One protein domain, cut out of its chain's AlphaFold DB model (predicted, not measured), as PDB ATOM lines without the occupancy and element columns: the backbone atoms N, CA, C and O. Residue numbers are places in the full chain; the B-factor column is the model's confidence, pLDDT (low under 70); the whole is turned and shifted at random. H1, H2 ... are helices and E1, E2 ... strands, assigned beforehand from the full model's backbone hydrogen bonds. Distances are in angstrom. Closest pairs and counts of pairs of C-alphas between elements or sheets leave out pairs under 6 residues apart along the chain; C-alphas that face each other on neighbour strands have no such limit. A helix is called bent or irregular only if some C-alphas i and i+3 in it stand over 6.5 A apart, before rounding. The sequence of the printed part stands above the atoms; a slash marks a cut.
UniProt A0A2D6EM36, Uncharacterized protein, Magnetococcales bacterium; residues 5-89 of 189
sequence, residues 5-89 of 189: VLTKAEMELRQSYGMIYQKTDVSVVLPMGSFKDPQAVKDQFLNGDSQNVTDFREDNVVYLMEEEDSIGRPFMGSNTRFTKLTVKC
ATOM      1  N   VAL A   5      39.862  50.626  -0.474       88.31
ATOM      2  CA  VAL A   5      38.430  50.292  -0.539       88.31
ATOM      3  C   VAL A   5      38.111  49.688  -1.899       88.31
ATOM      4  O   VAL A   5      38.406  50.293  -2.932       88.31
ATOM      5  N   LEU A   6      37.495  48.507  -1.891       89.25
ATOM      6  CA  LEU A   6      37.123  47.751  -3.083       89.25
ATOM      7  C   LEU A   6      35.618  47.647  -3.232       89.25
ATOM      8  O   LEU A   6      34.910  47.423  -2.256       89.25
ATOM      9  N   THR A   7      35.141  47.726  -4.465       89.12
ATOM     10  CA  THR A   7      33.822  47.208  -4.824       89.12
ATOM     11  C   THR A   7      33.871  45.682  -4.924       89.12
ATOM     12  O   THR A   7      34.941  45.073  -5.040       89.12
ATOM     13  N   LYS A   8      32.697  45.046  -4.936       88.31
ATOM     14  CA  LYS A   8      32.581  43.605  -5.198       88.31
ATOM     15  C   LYS A   8      33.211  43.212  -6.542       88.31
ATOM     16  O   LYS A   8      33.986  42.264  -6.579       88.31
ATOM     17  N   ALA A   9      32.960  43.983  -7.600       86.94
ATOM     18  CA  ALA A   9      33.516  43.722  -8.927       86.94
ATOM     19  C   ALA A   9      35.054  43.813  -8.954       86.94
ATOM     20  O   ALA A   9      35.714  42.981  -9.571       86.94
ATOM     21  N   GLU A  10      35.648  44.784  -8.253       85.38
ATOM     22  CA  GLU A  10      37.112  44.902  -8.153       85.38
ATOM     23  C   GLU A  10      37.731  43.752  -7.358       85.38
ATOM     24  O   GLU A  10      38.805  43.259  -7.708       85.38
ATOM     25  N   MET A  11      37.058  43.315  -6.290       86.94
ATOM     26  CA  MET A  11      37.469  42.143  -5.524       86.94
ATOM     27  C   MET A  11      37.432  40.881  -6.399       86.94
ATOM     28  O   MET A  11      38.437  40.179  -6.470       86.94
ATOM     29  N   GLU A  12      36.322  40.624  -7.095       86.44
ATOM     30  CA  GLU A  12      36.132  39.460  -7.977       86.44
ATOM     31  C   GLU A  12      37.139  39.445  -9.134       86.44
ATOM     32  O   GLU A  12      37.765  38.420  -9.413       86.44
ATOM     33  N   LEU A  13      37.382  40.601  -9.755       80.75
ATOM     34  CA  LEU A  13      38.405  40.744 -10.785       80.75
ATOM     35  C   LEU A  13      39.792  40.397 -10.241       80.75
ATOM     36  O   LEU A  13      40.530  39.637 -10.859       80.75
ATOM     37  N   ARG A  14      40.151  40.870  -9.047       77.12
ATOM     38  CA  ARG A  14      41.442  40.518  -8.440       77.12
ATOM     39  C   ARG A  14      41.526  39.055  -8.008       77.12
ATOM     40  O   ARG A  14      42.616  38.484  -8.051       77.12
ATOM     41  N   GLN A  15      40.409  38.437  -7.632       78.38
ATOM     42  CA  GLN A  15      40.343  36.995  -7.376       78.38
ATOM     43  C   GLN A  15      40.609  36.176  -8.641       78.38
ATOM     44  O   GLN A  15      41.279  35.151  -8.552       78.38
ATOM     45  N   SER A  16      40.184  36.658  -9.817       77.12
ATOM     46  CA  SER A  16      40.513  36.018 -11.103       77.12
ATOM     47  C   SER A  16      42.021  35.949 -11.378       77.12
ATOM     48  O   SER A  16      42.483  35.031 -12.047       77.12
ATOM     49  N   TYR A  17      42.801  36.856 -10.779       68.12
ATOM     50  CA  TYR A  17      44.262  36.846 -10.839       68.12
ATOM     51  C   TYR A  17      44.907  36.045  -9.693       68.12
ATOM     52  O   TYR A  17      46.127  36.007  -9.585       68.12
ATOM     53  N   GLY A  18      44.143  35.369  -8.832       69.50
ATOM     54  CA  GLY A  18      44.680  34.517  -7.761       69.50
ATOM     55  C   GLY A  18      44.878  35.213  -6.409       69.50
ATOM     56  O   GLY A  18      45.560  34.677  -5.532       69.50
ATOM     57  N   MET A  19      44.278  36.391  -6.209       75.12
ATOM     58  CA  MET A  19      44.133  36.978  -4.873       75.12
ATOM     59  C   MET A  19      43.041  36.251  -4.087       75.12
ATOM     60  O   MET A  19      41.978  35.943  -4.616       75.12
ATOM     61  N   ILE A  20      43.258  36.052  -2.793       81.19
ATOM     62  CA  ILE A  20      42.250  35.544  -1.868       81.19
ATOM     63  C   ILE A  20      41.850  36.671  -0.927       81.19
ATOM     64  O   ILE A  20      42.675  37.219  -0.196       81.19
ATOM     65  N   TYR A  21      40.556  36.973  -0.922       85.19
ATOM     66  CA  TYR A  21      39.933  37.896   0.014       85.19
ATOM     67  C   TYR A  21      39.000  37.114   0.925       85.19
ATOM     68  O   TYR A  21      38.117  36.401   0.449       85.19
ATOM     69  N   GLN A  22      39.180  37.265   2.233       87.88
ATOM     70  CA  GLN A  22      38.295  36.693   3.237       87.88
ATOM     71  C   GLN A  22      37.658  37.828   4.035       87.88
ATOM     72  O   GLN A  22      38.361  38.642   4.633       87.88
ATOM     73  N   LYS A  23      36.321  37.879   4.044       90.50
ATOM     74  CA  LYS A  23      35.582  38.819   4.893       90.50
ATOM     75  C   LYS A  23      35.838  38.487   6.358       90.50
ATOM     76  O   LYS A  23      35.772  37.321   6.748       90.50
ATOM     77  N   THR A  24      36.118  39.513   7.148       89.69
ATOM     78  CA  THR A  24      36.143  39.408   8.610       89.69
ATOM     79  C   THR A  24      34.745  39.653   9.181       89.69
ATOM     80  O   THR A  24      33.817  40.031   8.465       89.69
ATOM     81  N   ASP A  25      34.592  39.444  10.482       89.12
ATOM     82  CA  ASP A  25      33.415  39.825  11.266       89.12
ATOM     83  C   ASP A  25      33.335  41.339  11.542       89.12
ATOM     84  O   ASP A  25      32.291  41.848  11.960       89.12
ATOM     85  N   VAL A  26      34.405  42.086  11.257       90.69
ATOM     86  CA  VAL A  26      34.493  43.524  11.507       90.69
ATOM     87  C   VAL A  26      33.923  44.312  10.326       90.69
ATOM     88  O   VAL A  26      34.499  44.362   9.237       90.69
ATOM     89  N   SER A  27      32.793  44.980  10.559       91.75
ATOM     90  CA  SER A  27      32.132  45.827   9.562       91.75
ATOM     91  C   SER A  27      31.418  47.017  10.194       91.75
ATOM     92  O   SER A  27      31.049  46.968  11.366       91.75
ATOM     93  N   VAL A  28      31.185  48.065   9.408       90.25
ATOM     94  CA  VAL A  28      30.432  49.256   9.815       90.25
ATOM     95  C   VAL A  28      29.466  49.670   8.712       90.25
ATOM     96  O   VAL A  28      29.760  49.494   7.533       90.25
ATOM     97  N   VAL A  29      28.320  50.235   9.087       88.69
ATOM     98  CA  VAL A  29      27.390  50.886   8.156       88.69
ATOM     99  C   VAL A  29      27.488  52.391   8.368       88.69
ATOM    100  O   VAL A  29      27.313  52.867   9.487       88.69
ATOM    101  N   LEU A  30      27.779  53.134   7.302       87.06
ATOM    102  CA  LEU A  30      28.005  54.576   7.350       87.06
ATOM    103  C   LEU A  30      27.071  55.309   6.375       87.06
ATOM    104  O   LEU A  30      26.846  54.816   5.266       87.06
ATOM    105  N   PRO A  31      26.565  56.502   6.737       84.12
ATOM    106  CA  PRO A  31      25.709  57.307   5.871       84.12
ATOM    107  C   PRO A  31      26.543  58.078   4.830       84.12
ATOM    108  O   PRO A  31      26.700  59.294   4.920       84.12
ATOM    109  N   MET A  32      27.132  57.364   3.868       78.00
ATOM    110  CA  MET A  32      28.048  57.911   2.847       78.00
ATOM    111  C   MET A  32      27.430  58.075   1.454       78.00
ATOM    112  O   MET A  32      28.128  58.321   0.480       78.00
ATOM    113  N   GLY A  33      26.108  57.961   1.335       67.81
ATOM    114  CA  GLY A  33      25.432  58.007   0.042       67.81
ATOM    115  C   GLY A  33      25.137  56.624  -0.530       67.81
ATOM    116  O   GLY A  33      25.530  55.592   0.009       67.81
ATOM    117  N   SER A  34      24.369  56.627  -1.620       65.81
ATOM    118  CA  SER A  34      24.073  55.435  -2.420       65.81
ATOM    119  C   SER A  34      25.174  55.200  -3.456       65.81
ATOM    120  O   SER A  34      25.690  56.175  -4.000       65.81
ATOM    121  N   PHE A  35      25.403  53.948  -3.854       68.44
ATOM    122  CA  PHE A  35      26.388  53.483  -4.852       68.44
ATOM    123  C   PHE A  35      26.250  54.004  -6.297       68.44
ATOM    124  O   PHE A  35      26.843  53.465  -7.225       68.44
ATOM    125  N   LYS A  36      25.498  55.083  -6.521       73.81
ATOM    126  CA  LYS A  36      25.397  55.734  -7.834       73.81
ATOM    127  C   LYS A  36      26.743  56.278  -8.327       73.81
ATOM    128  O   LYS A  36      26.934  56.368  -9.533       73.81
ATOM    129  N   ASP A  37      27.645  56.618  -7.407       82.12
ATOM    130  CA  ASP A  37      29.040  56.957  -7.693       82.12
ATOM    131  C   ASP A  37      29.963  56.263  -6.670       82.12
ATOM    132  O   ASP A  37      30.230  56.805  -5.593       82.12
ATOM    133  N   PRO A  38      30.433  55.037  -6.971       84.38
ATOM    134  CA  PRO A  38      31.308  54.282  -6.080       84.38
ATOM    135  C   PRO A  38      32.616  55.011  -5.762       84.38
ATOM    136  O   PRO A  38      33.165  54.821  -4.679       84.38
ATOM    137  N   GLN A  39      33.127  55.841  -6.678       85.69
ATOM    138  CA  GLN A  39      34.390  56.544  -6.466       85.69
ATOM    139  C   GLN A  39      34.224  57.669  -5.443       85.69
ATOM    140  O   GLN A  39      35.041  57.776  -4.532       85.69
ATOM    141  N   ALA A  40      33.128  58.428  -5.513       86.25
ATOM    142  CA  ALA A  40      32.824  59.453  -4.515       86.25
ATOM    143  C   ALA A  40      32.700  58.868  -3.094       86.25
ATOM    144  O   ALA A  40      33.217  59.444  -2.135       86.25
ATOM    145  N   VAL A  41      32.067  57.695  -2.956       87.62
ATOM    146  CA  VAL A  41      31.933  56.998  -1.663       87.62
ATOM    147  C   VAL A  41      33.298  56.547  -1.132       87.62
ATOM    148  O   VAL A  41      33.595  56.736   0.050       87.62
ATOM    149  N   LYS A  42      34.166  56.007  -1.998       88.88
ATOM    150  CA  LYS A  42      35.550  55.662  -1.633       88.88
ATOM    151  C   LYS A  42      36.329  56.887  -1.180       88.88
ATOM    152  O   LYS A  42      36.958  56.841  -0.129       88.88
ATOM    153  N   ASP A  43      36.271  57.979  -1.935       86.69
ATOM    154  CA  ASP A  43      37.007  59.201  -1.617       86.69
ATOM    155  C   ASP A  43      36.546  59.791  -0.282       86.69
ATOM    156  O   ASP A  43      37.379  60.228   0.517       86.69
ATOM    157  N   GLN A  44      35.243  59.734   0.009       87.12
ATOM    158  CA  GLN A  44      34.691  60.140   1.297       87.12
ATOM    159  C   GLN A  44      35.130  59.212   2.437       87.12
ATOM    160  O   GLN A  44      35.467  59.697   3.516       87.12
ATOM    161  N   PHE A  45      35.166  57.894   2.229       89.25
ATOM    162  CA  PHE A  45      35.660  56.961   3.243       89.25
ATOM    163  C   PHE A  45      37.159  57.142   3.504       89.25
ATOM    164  O   PHE A  45      37.590  57.106   4.652       89.25
ATOM    165  N   LEU A  46      37.960  57.362   2.461       87.50
ATOM    166  CA  LEU A  46      39.419  57.451   2.546       87.50
ATOM    167  C   LEU A  46      39.926  58.802   3.050       87.50
ATOM    168  O   LEU A  46      40.938  58.839   3.745       87.50
ATOM    169  N   ASN A  47      39.230  59.891   2.721       84.94
ATOM    170  CA  ASN A  47      39.675  61.253   3.026       84.94
ATOM    171  C   ASN A  47      38.728  62.010   3.963       84.94
ATOM    172  O   ASN A  47      39.033  63.132   4.347       84.94
ATOM    173  N   GLY A  48      37.572  61.441   4.309       82.50
ATOM    174  CA  GLY A  48      36.628  62.082   5.215       82.50
ATOM    175  C   GLY A  48      37.134  62.113   6.656       82.50
ATOM    176  O   GLY A  48      37.754  61.153   7.122       82.50
ATOM    177  N   ASP A  49      36.781  63.196   7.354       81.81
ATOM    178  CA  ASP A  49      37.149  63.484   8.752       81.81
ATOM    179  C   ASP A  49      35.995  63.219   9.741       81.81
ATOM    180  O   ASP A  49      36.002  63.662  10.887       81.81
ATOM    181  N   SER A  50      34.955  62.517   9.288       83.44
ATOM    182  CA  SER A  50      33.845  62.092  10.143       83.44
ATOM    183  C   SER A  50      34.357  61.157  11.239       83.44
ATOM    184  O   SER A  50      35.017  60.166  10.932       83.44
ATOM    185  N   GLN A  51      33.995  61.425  12.496       82.62
ATOM    186  CA  GLN A  51      34.482  60.660  13.650       82.62
ATOM    187  C   GLN A  51      34.204  59.151  13.526       82.62
ATOM    188  O   GLN A  51      35.087  58.329  13.736       82.62
ATOM    189  N   ASN A  52      33.012  58.775  13.050       81.38
ATOM    190  CA  ASN A  52      32.655  57.367  12.829       81.38
ATOM    191  C   ASN A  52      33.553  56.678  11.784       81.38
ATOM    192  O   ASN A  52      33.726  55.463  11.810       81.38
ATOM    193  N   VAL A  53      34.084  57.449  10.834       83.06
ATOM    194  CA  VAL A  53      34.982  56.960   9.781       83.06
ATOM    195  C   VAL A  53      36.391  56.849  10.325       83.06
ATOM    196  O   VAL A  53      37.024  55.820  10.132       83.06
ATOM    197  N   THR A  54      36.870  57.877  11.025       83.88
ATOM    198  CA  THR A  54      38.219  57.893  11.597       83.88
ATOM    199  C   THR A  54      38.404  56.828  12.670       83.88
ATOM    200  O   THR A  54      39.487  56.264  12.757       83.88
ATOM    201  N   ASP A  55      37.357  56.508  13.434       87.12
ATOM    202  CA  ASP A  55      37.406  55.478  14.480       87.12
ATOM    203  C   ASP A  55      37.455  54.052  13.901       87.12
ATOM    204  O   ASP A  55      37.963  53.132  14.538       87.12
ATOM    205  N   PHE A  56      36.920  53.853  12.691       90.06
ATOM    206  CA  PHE A  56      36.872  52.546  12.025       90.06
ATOM    207  C   PHE A  56      37.990  52.339  10.988       90.06
ATOM    208  O   PHE A  56      38.407  51.201  10.724       90.06
ATOM    209  N   ARG A  57      38.442  53.421  10.344       89.81
ATOM    210  CA  ARG A  57      39.460  53.409   9.292       89.81
ATOM    211  C   ARG A  57      40.839  53.207   9.905       89.81
ATOM    212  O   ARG A  57      41.324  54.026  10.675       89.81
ATOM    213  N   GLU A  58      41.490  52.138   9.485       86.88
ATOM    214  CA  GLU A  58      42.821  51.744   9.913       86.88
ATOM    215  C   GLU A  58      43.783  51.761   8.733       86.88
ATOM    216  O   GLU A  58      43.437  51.454   7.587       86.88
ATOM    217  N   ASP A  59      45.025  52.098   9.041       80.94
ATOM    218  CA  ASP A  59      46.111  52.088   8.081       80.94
ATOM    219  C   ASP A  59      46.442  50.667   7.612       80.94
ATOM    220  O   ASP A  59      46.503  49.729   8.404       80.94
ATOM    221  N   ASN A  60      46.733  50.520   6.315       70.50
ATOM    222  CA  ASN A  60      47.117  49.252   5.677       70.50
ATOM    223  C   ASN A  60      46.031  48.160   5.722       70.50
ATOM    224  O   ASN A  60      46.328  46.977   5.562       70.50
ATOM    225  N   VAL A  61      44.765  48.549   5.897       82.06
ATOM    226  CA  VAL A  61      43.614  47.642   5.847       82.06
ATOM    227  C   VAL A  61      42.893  47.760   4.505       82.06
ATOM    228  O   VAL A  61      42.810  48.836   3.905       82.06
ATOM    229  N   VAL A  62      42.371  46.631   4.023       85.94
ATOM    230  CA  VAL A  62      41.521  46.560   2.832       85.94
ATOM    231  C   VAL A  62      40.076  46.400   3.280       85.94
ATOM    232  O   VAL A  62      39.761  45.533   4.092       85.94
ATOM    233  N   TYR A  63      39.198  47.215   2.721       91.50
ATOM    234  CA  TYR A  63      37.772  47.216   2.989       91.50
ATOM    235  C   TYR A  63      37.007  46.798   1.736       91.50
ATOM    236  O   TYR A  63      37.308  47.255   0.634       91.50
ATOM    237  N   LEU A  64      35.993  45.957   1.907       92.75
ATOM    238  CA  LEU A  64      34.956  45.739   0.912       92.75
ATOM    239  C   LEU A  64      33.824  46.728   1.158       92.75
ATOM    240  O   LEU A  64      33.264  46.766   2.251       92.75
ATOM    241  N   MET A  65      33.486  47.483   0.126       92.12
ATOM    242  CA  MET A  65      32.316  48.338   0.048       92.12
ATOM    243  C   MET A  65      31.145  47.492  -0.458       92.12
ATOM    244  O   MET A  65      31.195  46.949  -1.564       92.12
ATOM    245  N   GLU A  66      30.108  47.351   0.361       88.38
ATOM    246  CA  GLU A  66      28.961  46.481   0.092       88.38
ATOM    247  C   GLU A  66      27.682  47.293  -0.142       88.38
ATOM    248  O   GLU A  66      27.346  48.188   0.640       88.38
ATOM    249  N   GLU A  67      26.977  46.953  -1.225       77.31
ATOM    250  CA  GLU A  67      25.696  47.548  -1.655       77.31
ATOM    251  C   GLU A  67      24.489  46.910  -0.964       77.31
ATOM    252  O   GLU A  67      23.402  47.491  -0.905       77.31
ATOM    253  N   GLU A  68      24.697  45.707  -0.433       77.31
ATOM    254  CA  GLU A  68      23.666  44.833   0.095       77.31
ATOM    255  C   GLU A  68      24.004  44.391   1.522       77.31
ATOM    256  O   GLU A  68      25.171  44.253   1.908       77.31
ATOM    257  N   ASP A  69      22.965  44.153   2.315       71.12
ATOM    258  CA  ASP A  69      23.085  43.530   3.621       71.12
ATOM    259  C   ASP A  69      23.492  42.047   3.509       71.12
ATOM    260  O   ASP A  69      23.625  41.462   2.431       71.12
ATOM    261  N   SER A  70      23.692  41.395   4.654       70.44
ATOM    262  CA  SER A  70      24.102  39.985   4.717       70.44
ATOM    263  C   SER A  70      23.101  38.990   4.114       70.44
ATOM    264  O   SER A  70      23.429  37.810   4.017       70.44
ATOM    265  N   ILE A  71      21.897  39.431   3.741       76.19
ATOM    266  CA  ILE A  71      20.856  38.612   3.108       76.19
ATOM    267  C   ILE A  71      20.539  39.076   1.674       76.19
ATOM    268  O   ILE A  71      19.534  38.642   1.108       76.19
ATOM    269  N   GLY A  72      21.391  39.919   1.079       68.94
ATOM    270  CA  GLY A  72      21.285  40.359  -0.315       68.94
ATOM    271  C   GLY A  72      20.250  41.460  -0.550       68.94
ATOM    272  O   GLY A  72      19.795  41.647  -1.678       68.94
ATOM    273  N   ARG A  73      19.807  42.169   0.494       74.88
ATOM    274  CA  ARG A  73      18.905  43.315   0.327       74.88
ATOM    275  C   ARG A  73      19.723  44.588   0.170       74.88
ATOM    276  O   ARG A  73      20.598  44.824   1.000       74.88
ATOM    277  N   PRO A  74      19.406  45.453  -0.805       70.62
ATOM    278  CA  PRO A  74      20.035  46.761  -0.901       70.62
ATOM    279  C   PRO A  74      19.880  47.531   0.412       70.62
ATOM    280  O   PRO A  74      18.800  47.515   1.016       70.62
ATOM    281  N   PHE A  75      20.928  48.228   0.850       70.00
ATOM    282  CA  PHE A  75      20.796  49.120   1.998       70.00
ATOM    283  C   PHE A  75      19.708  50.170   1.728       70.00
ATOM    284  O   PHE A  75      19.683  50.816   0.680       70.00
ATOM    285  N   MET A  76      18.779  50.342   2.675       59.25
ATOM    286  CA  MET A  76      17.776  51.402   2.576       59.25
ATOM    287  C   MET A  76      18.410  52.761   2.900       59.25
ATOM    288  O   MET A  76      19.047  52.929   3.942       59.25
ATOM    289  N   GLY A  77      18.198  53.740   2.018       62.75
ATOM    290  CA  GLY A  77      18.708  55.105   2.169       62.75
ATOM    291  C   GLY A  77      20.158  55.292   1.707       62.75
ATOM    292  O   GLY A  77      20.704  54.500   0.948       62.75
ATOM    293  N   SER A  78      20.781  56.382   2.151       71.56
ATOM    294  CA  SER A  78      22.143  56.805   1.784       71.56
ATOM    295  C   SER A  78      23.236  56.079   2.585       71.56
ATOM    296  O   SER A  78      24.201  56.710   3.009       71.56
ATOM    297  N   ASN A  79      23.062  54.781   2.847       81.62
ATOM    298  CA  ASN A  79      23.956  53.994   3.693       81.62
ATOM    299  C   ASN A  79      24.819  53.044   2.860       81.62
ATOM    300  O   ASN A  79      24.345  52.449   1.897       81.62
ATOM    301  N   THR A  80      26.068  52.870   3.280       86.31
ATOM    302  CA  THR A  80      27.025  51.933   2.686       86.31
ATOM    303  C   THR A  80      27.696  51.137   3.796       86.31
ATOM    304  O   THR A  80      28.072  51.705   4.827       86.31
ATOM    305  N   ARG A  81      27.852  49.824   3.603       89.25
ATOM    306  CA  ARG A  81      28.603  48.978   4.533       89.25
ATOM    307  C   ARG A  81      30.045  48.828   4.073       89.25
ATOM    308  O   ARG A  81      30.305  48.593   2.898       89.25
ATOM    309  N   PHE A  82      30.965  48.917   5.025       91.62
ATOM    310  CA  PHE A  82      32.379  48.635   4.831       91.62
ATOM    311  C   PHE A  82      32.773  47.466   5.722       91.62
ATOM    312  O   PHE A  82      32.589  47.523   6.938       91.62
ATOM    313  N   THR A  83      33.327  46.417   5.127       93.12
ATOM    314  CA  THR A  83      33.753  45.202   5.831       93.12
ATOM    315  C   THR A  83      35.253  45.019   5.664       93.12
ATOM    316  O   THR A  83      35.752  45.055   4.541       93.12
ATOM    317  N   LYS A  84      35.991  44.821   6.761       92.88
ATOM    318  CA  LYS A  84      37.435  44.563   6.684       92.88
ATOM    319  C   LYS A  84      37.692  43.212   6.020       92.88
ATOM    320  O   LYS A  84      36.998  42.228   6.300       92.88
ATOM    321  N   LEU A  85      38.706  43.168   5.167       87.75
ATOM    322  CA  LEU A  85      39.148  41.974   4.465       87.75
ATOM    323  C   LEU A  85      40.523  41.539   4.961       87.75
ATOM    324  O   LEU A  85      41.458  42.337   5.028       87.75
ATOM    325  N   THR A  86      40.667  40.240   5.192       84.06
ATOM    326  CA  THR A  86      41.974  39.587   5.183       84.06
ATOM    327  C   THR A  86      42.354  39.322   3.734       84.06
ATOM    328  O   THR A  86      41.570  38.733   2.985       84.06
ATOM    329  N   VAL A  87      43.554  39.743   3.339       76.38
ATOM    330  CA  VAL A  87      44.063  39.557   1.978       76.38
ATOM    331  C   VAL A  87      45.250  38.615   1.996       76.38
ATOM    332  O   VAL A  87      46.153  38.763   2.816       76.38
ATOM    333  N   LYS A  88      45.237  37.646   1.085       71.75
ATOM    334  CA  LYS A  88      46.350  36.741   0.810       71.75
ATOM    335  C   LYS A  88      46.524  36.605  -0.696       71.75
ATOM    336  O   LYS A  88      45.572  36.783  -1.452       71.75
ATOM    337  N   CYS A  89      47.719  36.252  -1.134       66.38
ATOM    338  CA  CYS A  89      47.941  35.743  -2.481       66.38
ATOM    339  C   CYS A  89      48.546  34.358  -2.337       66.38
ATOM    340  O   CYS A  89      49.386  34.162  -1.466       66.38
TER     341      CYS A  89
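This is residues 5 to 89 of the 189 residues of an uncharacterized protein of Magnetococcales bacterium (UniProt A0A2D6EM36). A small, strongly twisted sheet pairs two long, bent strands, E1 and E3, with short E2 along E3; H1 packs beside E2 and the first part of E1, while H2 and H3 sit by E2 and the last residue of E1. The 85 printed residues run H1, E1, H2, H3, E2, E3, class mixed, with sheet order E1, E3, E2, all antiparallel. The whole is compact and rounded, radius of gyration of the C-alphas 12.5 A, spans 33 by 29 by 23 A.

H1, residues 8 to 16, begins at C-alpha 8 (32.581, 43.605, -5.198). E1, residues 19 to 30, measures 26.8 A and bends by 79 degrees at residue 25. H2 is residues 38 to 47, 14.2 A; H3 is 51 to 54; E2 is 62 to 66. E3, residues 80 to 89, measures 26.9 A, bends by 50 degrees at residue 86 and ends at C-alpha 89 (47.941, 35.743, -2.481).

Inner strand E3 pairs with E1, N 22 to O 86 at 2.9 A, and with E2, N 64 to O 83 at 2.8 A; E2 and E3 form a hairpin. E1, H2 H3, E2 is a split strand-helix-strand unit, two strands running the same way with E3 between them, its crossover right-handed. H1 is on the sheet, height 5.9 A, and touches E2, closest C-alphas Lys 8 and Leu 64, 6.9 A. H2 and H3 only graze the sheet; H1 is apart from both. Every O i to N i+4 pair is within hydrogen-bond range in H1 and H2; H3 is too short for one.

The C-alphas farthest apart, Tyr 17 and Gln 51, are 35.5 A apart. The printed part has no cut; the E2 to E3 link, residues 67 to 79, is long. Mean pLDDT of the printed part is 82.1, under 70 at residues 17 to 18, 33 to 35, 72, 76 to 77 and 89.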